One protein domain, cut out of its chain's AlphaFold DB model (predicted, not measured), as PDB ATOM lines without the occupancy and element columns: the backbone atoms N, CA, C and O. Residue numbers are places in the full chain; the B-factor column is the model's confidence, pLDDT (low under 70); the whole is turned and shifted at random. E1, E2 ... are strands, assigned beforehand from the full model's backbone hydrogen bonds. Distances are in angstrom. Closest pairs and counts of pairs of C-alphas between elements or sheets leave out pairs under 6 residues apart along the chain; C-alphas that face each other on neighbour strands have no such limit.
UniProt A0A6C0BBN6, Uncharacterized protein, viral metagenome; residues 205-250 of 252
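What this domain is: This is residues 205 to 250 of the 252 residues of an uncharacterized protein of viral metagenome (UniProt A0A6C0BBN6). A single small sheet of five short strands, E1 to E5, winds back and forth and is strongly twisted and curled like part of a barrel, but it does not close, for its edge strands E1 and E5 are apart. A tail with no named element, residues 241 to 250, follows E5. The printed part has 46 residues with no named helix and five named strands, in chain order E1 E2 E3 E4 E5; this is also the order across the sheet, antiparallel throughout. The class is all strand, though 21 of the 46 printed residues, under half, are in named elements. The whole is compact and rounded, with a radius of gyration of the C-alphas of 9.9 A and spans of 27 by 23 by 18 A.

How they stand to each other: The inner strands E3, residues 220 to 222, and E4, residues 228 to 233, form a hairpin at 140 degrees; N 221 and O 230 are 2.8 A apart, within hydrogen-bond range. On the other side of E3 is E2, residues 211 to 215, in a hairpin with it at 134 degrees, with N 222 and O 214 at 2.8 A. The edge strand E1, residues 205 to 208, forms a hairpin with E2 at 129 degrees, with N 206 and O 213 at 2.8 A. The other edge strand, E5, residues 238 to 240, forms a hairpin with E4 at 128 degrees, with N 240 and O 231 at 2.8 A. Together the five strands are a meander, each the antiparallel neighbour of the one before. Pairing is staggered: E2 pairs with E1 over residues 211 to 214 and with E3 over 214 to 215, while E4 pairs with E3 over 228 to 231 and with E5 over 231 to 233. From edge to edge the strands' lines turn by 107 degrees and the way across the sheet turns by 118 degrees. E2 and E5 are also apart.

Where its parts are: E4 is the longest strand by residues and measures 15.1 A from its first C-alpha, Trp 228 at (469.960, 367.466, 390.026), to its last. E2 measures 12.4 A and E1 10.1 A, the latter from C-alpha 205 at (482.122, 361.598, 394.852). E3 measures 6.9 A and E5 6.2 A, ending at C-alpha 240 at (475.692, 376.458, 386.622).

The domain as a whole: The C-alphas of Gly 210 and Asp 247 are the two farthest apart, at 28.5 A. The printed part has no cut, and the four links between strands are tight. The mean pLDDT of the printed part is 94.4, and no printed residue is under 70.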
ATOM      1  N   THR A 205     482.228 360.656 393.732       96.88
ATOM      2  CA  THR A 205     482.122 361.598 394.852       96.88
ATOM      3  C   THR A 205     483.175 362.698 394.730       96.88
ATOM      4  O   THR A 205     484.367 362.453 394.532       96.88
ATOM      5  N   TRP A 206     482.729 363.942 394.849       96.12
ATOM      6  CA  TRP A 206     483.546 365.135 394.694       96.12
ATOM      7  C   TRP A 206     483.145 366.181 395.733       96.12
ATOM      8  O   TRP A 206     481.992 366.281 396.129       96.12
ATOM      9  N   THR A 207     484.101 366.968 396.226       96.38
ATOM     10  CA  THR A 207     483.829 368.010 397.224       96.38
ATOM     11  C   THR A 207     483.965 369.383 396.591       96.38
ATOM     12  O   THR A 207     485.051 369.761 396.150       96.38
ATOM     13  N   TYR A 208     482.887 370.164 396.619       96.06
ATOM     14  CA  TYR A 208     482.870 371.540 396.136       96.06
ATOM     15  C   TYR A 208     482.493 372.483 397.275       96.06
ATOM     16  O   TYR A 208     481.463 372.321 397.926       96.06
ATOM     17  N   LYS A 209     483.366 373.459 397.558       95.12
ATOM     18  CA  LYS A 209     483.195 374.424 398.662       95.12
ATOM     19  C   LYS A 209     482.886 373.765 400.021       95.12
ATOM     20  O   LYS A 209     482.144 374.313 400.827       95.12
ATOM     21  N   GLY A 210     483.465 372.588 400.277       95.69
ATOM     22  CA  GLY A 210     483.291 371.848 401.533       95.69
ATOM     23  C   GLY A 210     482.001 371.026 401.639       95.69
ATOM     24  O   GLY A 210     481.791 370.405 402.673       95.69
ATOM     25  N   THR A 211     481.170 370.994 400.594       96.44
ATOM     26  CA  THR A 211     479.968 370.146 400.523       96.44
ATOM     27  C   THR A 211     480.235 368.963 399.578       96.44
ATOM     28  O   THR A 211     480.831 369.183 398.514       96.44
ATOM     29  N   PRO A 212     479.888 367.717 399.954       97.12
ATOM     30  CA  PRO A 212     480.004 366.561 399.069       97.12
ATOM     31  C   PRO A 212     478.913 366.588 397.988       97.12
ATOM     32  O   PRO A 212     477.761 366.912 398.256       97.12
ATOM     33  N   TYR A 213     479.304 366.254 396.765       97.62
ATOM     34  CA  TYR A 213     478.460 366.136 395.579       97.62
ATOM     35  C   TYR A 213     478.879 364.904 394.768       97.62
ATOM     36  O   TYR A 213     479.962 364.347 394.964       97.62
ATOM     37  N   LEU A 214     478.039 364.508 393.821       96.88
ATOM     38  CA  LEU A 214     478.307 363.478 392.821       96.88
ATOM     39  C   LEU A 214     478.547 364.168 391.473       96.88
ATOM     40  O   LEU A 214     477.730 364.980 391.052       96.88
ATOM     41  N   LYS A 215     479.677 363.893 390.812       96.69
ATOM     42  CA  LYS A 215     480.045 364.470 389.505       96.69
ATOM     43  C   LYS A 215     480.316 363.351 388.494       96.69
ATOM     44  O   LYS A 215     481.047 362.417 388.827       96.69
ATOM     45  N   ASN A 216     479.770 363.450 387.280       95.38
ATOM     46  CA  ASN A 216     480.088 362.537 386.167       95.38
ATOM     47  C   ASN A 216     481.143 363.121 385.199       95.38
ATOM     48  O   ASN A 216     481.616 364.251 385.360       95.38
ATOM     49  N   GLU A 217     481.488 362.356 384.159       94.50
ATOM     50  CA  GLU A 217     482.425 362.772 383.100       94.50
ATOM     51  C   GLU A 217     481.930 363.982 382.284       94.50
ATOM     52  O   GLU A 217     482.731 364.784 381.806       94.50
ATOM     53  N   ASN A 218     480.612 364.170 382.193       94.12
ATOM     54  CA  ASN A 218     479.969 365.286 381.495       94.12
ATOM     55  C   ASN A 218     479.889 366.573 382.340       94.12
ATOM     56  O   ASN A 218     479.311 367.569 381.899       94.12
ATOM     57  N   ASN A 219     480.496 366.575 383.531       95.94
ATOM     58  CA  ASN A 219     480.446 367.647 384.527       95.94
ATOM     59  C   ASN A 219     479.061 367.914 385.126       95.94
ATOM     60  O   ASN A 219     478.836 368.965 385.720       95.94
ATOM     61  N   ASP A 220     478.135 366.983 385.009       96.12
ATOM     62  CA  ASP A 220     476.822 367.060 385.630       96.12
ATOM     63  C   ASP A 220     476.968 366.772 387.128       96.12
ATOM     64  O   ASP A 220     477.685 365.850 387.527       96.12
ATOM     65  N   VAL A 221     476.336 367.602 387.957       96.62
ATOM     66  CA  VAL A 221     476.469 367.570 389.414       96.62
ATOM     67  C   VAL A 221     475.137 367.220 390.060       96.62
ATOM     68  O   VAL A 221     474.134 367.908 389.850       96.62
ATOM     69  N   LEU A 222     475.161 366.199 390.913       96.69
ATOM     70  CA  LEU A 222     474.061 365.831 391.798       96.69
ATOM     71  C   LEU A 222     474.411 366.039 393.272       96.69
ATOM     72  O   LEU A 222     475.584 366.020 393.661       96.69
ATOM     73  N   SER A 223     473.382 366.244 394.093       96.25
ATOM     74  CA  SER A 223     473.483 366.160 395.551       96.25
ATOM     75  C   SER A 223     473.755 364.716 395.989       96.25
ATOM     76  O   SER A 223     473.605 363.783 395.206       96.25
ATOM     77  N   GLU A 224     474.152 364.523 397.248       94.75
ATOM     78  CA  GLU A 224     474.284 363.185 397.851       94.75
ATOM     79  C   GLU A 224     472.953 362.408 397.850       94.75
ATOM     80  O   GLU A 224     472.957 361.182 397.780       94.75
ATOM     81  N   ASP A 225     471.831 363.133 397.836       95.00
ATOM     82  CA  ASP A 225     470.469 362.603 397.736       95.00
ATOM     83  C   ASP A 225     470.028 362.317 396.284       95.00
ATOM     84  O   ASP A 225     468.867 361.999 396.048       95.00
ATOM     85  N   TYR A 226     470.944 362.400 395.309       92.81
ATOM     86  CA  TYR A 226     470.678 362.223 393.872       92.81
ATOM     87  C   TYR A 226     469.721 363.267 393.263       92.81
ATOM     88  O   TYR A 226     469.108 363.025 392.224       92.81
ATOM     89  N   ASP A 227     469.647 364.472 393.836       94.75
ATOM     90  CA  ASP A 227     468.952 365.600 393.208       94.75
ATOM     91  C   ASP A 227     469.847 366.303 392.187       94.75
ATOM     92  O   ASP A 227     471.022 366.584 392.442       94.75
ATOM     93  N   TRP A 228     469.274 366.666 391.038       95.06
ATOM     94  CA  TRP A 228     469.960 367.466 390.026       95.06
ATOM     95  C   TRP A 228     470.290 368.870 390.551       95.06
ATOM     96  O   TRP A 228     469.390 369.640 390.888       95.06
ATOM     97  N   VAL A 229     471.578 369.233 390.585       96.81
ATOM     98  CA  VAL A 229     472.026 370.564 391.034       96.81
ATOM     99  C   VAL A 229     472.346 371.479 389.852       96.81
ATOM    100  O   VAL A 229     472.113 372.686 389.937       96.81
ATOM    101  N   GLY A 230     472.912 370.936 388.774       96.88
ATOM    102  CA  GLY A 230     473.358 371.698 387.607       96.88
ATOM    103  C   GLY A 230     474.644 371.141 387.005       96.88
ATOM    104  O   GLY A 230     475.105 370.065 387.378       96.88
ATOM    105  N   ARG A 231     475.274 371.894 386.101       97.06
ATOM    106  CA  ARG A 231     476.530 371.494 385.447       97.06
ATOM    107  C   ARG A 231     477.709 372.307 385.972       97.06
ATOM    108  O   ARG A 231     477.643 373.527 386.069       97.06
ATOM    109  N   PHE A 232     478.801 371.647 386.321       97.25
ATOM    110  CA  PHE A 232     480.031 372.300 386.742       97.25
ATOM    111  C   PHE A 232     480.804 372.844 385.537       97.25
ATOM    112  O   PHE A 232     481.171 372.097 384.636       97.25
ATOM    113  N   ASP A 233     481.092 374.143 385.539       96.06
ATOM    114  CA  ASP A 233     481.992 374.760 384.570       96.06
ATOM    115  C   ASP A 233     483.409 374.818 385.157       96.06
ATOM    116  O   ASP A 233     483.689 375.527 386.130       96.06
ATOM    117  N   GLU A 234     484.320 374.053 384.559       93.81
ATOM    118  CA  GLU A 234     485.720 373.977 384.978       93.81
ATOM    119  C   GLU A 234     486.475 375.293 384.745       93.81
ATOM    120  O   GLU A 234     487.439 375.587 385.457       93.81
ATOM    121  N   LYS A 235     486.026 376.123 383.793       94.94
ATOM    122  CA  LYS A 235     486.672 377.405 383.481       94.94
ATOM    123  C   LYS A 235     486.404 378.432 384.568       94.94
ATOM    124  O   LYS A 235     487.316 379.140 384.991       94.94
ATOM    125  N   THR A 236     485.162 378.512 385.029       95.12
ATOM    126  CA  THR A 236     484.752 379.463 386.069       95.12
ATOM    127  C   THR A 236     484.845 378.869 387.472       95.12
ATOM    128  O   THR A 236     484.765 379.613 388.449       95.12
ATOM    129  N   ASN A 237     485.046 377.551 387.593       94.62
ATOM    130  CA  ASN A 237     484.946 376.801 388.845       94.62
ATOM    131  C   ASN A 237     483.608 377.052 389.563       94.62
ATOM    132  O   ASN A 237     483.563 377.170 390.789       94.62
ATOM    133  N   THR A 238     482.507 377.149 388.809       97.12
ATOM    134  CA  THR A 238     481.156 377.348 389.354       97.12
ATOM    135  C   THR A 238     480.183 376.295 388.850       97.12
ATOM    136  O   THR A 238     480.284 375.850 387.715       97.12
ATOM    137  N   ILE A 239     479.209 375.925 389.682       96.75
ATOM    138  CA  ILE A 239     478.081 375.092 389.251       96.75
ATOM    139  C   ILE A 239     477.037 376.013 388.624       96.75
ATOM    140  O   ILE A 239     476.488 376.880 389.309       96.75
ATOM    141  N   ASP A 240     476.782 375.824 387.338       96.62
ATOM    142  CA  ASP A 240     475.692 376.458 386.622       96.62
ATOM    143  C   ASP A 240     474.382 375.714 386.904       96.62
ATOM    144  O   ASP A 240     474.100 374.650 386.349       96.62
ATOM    145  N   ARG A 241     473.581 376.294 387.800       96.12
ATOM    146  CA  ARG A 241     472.252 375.784 388.165       96.12
ATOM    147  C   ARG A 241     471.178 376.110 387.127       96.12
ATOM    148  O   ARG A 241     470.049 375.661 387.276       96.12
ATOM    149  N   SER A 242     471.500 376.928 386.124       95.38
ATOM    150  CA  SER A 242     470.585 377.248 385.026       95.38
ATOM    151  C   SER A 242     470.661 376.240 383.878       95.38
ATOM    152  O   SER A 242     469.825 376.276 382.976       95.38
ATOM    153  N   ALA A 243     471.626 375.313 383.930       92.94
ATOM    154  CA  ALA A 243     471.720 374.209 382.991       92.94
ATOM    155  C   ALA A 243     470.460 373.331 383.053       92.94
ATOM    156  O   ALA A 243     470.032 372.895 384.126       92.94
ATOM    157  N   VAL A 244     469.886 373.064 381.880       93.75
ATOM    158  CA  VAL A 244     468.729 372.176 381.724       93.75
ATOM    159  C   VAL A 244     469.107 370.779 382.215       93.75
ATOM    160  O   VAL A 244     470.195 370.289 381.901       93.75
ATOM    161  N   LYS A 245     468.221 370.162 383.009       92.94
ATOM    162  CA  LYS A 245     468.388 368.780 383.467       92.94
ATOM    163  C   LYS A 245     468.468 367.871 382.232       92.94
ATOM    164  O   LYS A 245     467.590 367.970 381.380       92.94
ATOM    165  N   PRO A 246     469.506 367.039 382.092       89.31
ATOM    166  CA  PRO A 246     469.602 366.143 380.950       89.31
ATOM    167  C   PRO A 246     468.515 365.060 380.993       89.31
ATOM    168  O   PRO A 246     468.250 364.512 382.061       89.31
ATOM    169  N   ASP A 247     467.960 364.697 379.835       87.38
ATOM    170  CA  ASP A 247     466.863 363.717 379.731       87.38
ATOM    171  C   ASP A 247     467.224 362.334 380.310       87.38
ATOM    172  O   ASP A 247     466.375 361.653 380.873       87.38
ATOM    173  N   TYR A 248     468.495 361.925 380.253       83.12
ATOM    174  CA  TYR A 248     468.955 360.649 380.831       83.12
ATOM    175  C   TYR A 248     468.952 360.614 382.367       83.12
ATOM    176  O   TYR A 248     469.186 359.570 382.960       83.12
ATOM    177  N   LEU A 249     468.749 361.758 383.024       83.31
ATOM    178  CA  LEU A 249     468.633 361.874 384.479       83.31
ATOM    179  C   LEU A 249     467.167 361.925 384.939       83.31
ATOM    180  O   LEU A 249     466.907 362.077 386.135       83.31
ATOM    181  N   GLU A 250     466.203 361.864 384.018       74.56
ATOM    182  CA  GLU A 250     464.764 361.827 384.313       74.56
ATOM    183  C   GLU A 250     464.202 360.404 384.452       74.56
ATOM    184  O   GLU A 250     462.990 360.221 384.380       74.56
TER     185      GLU A 250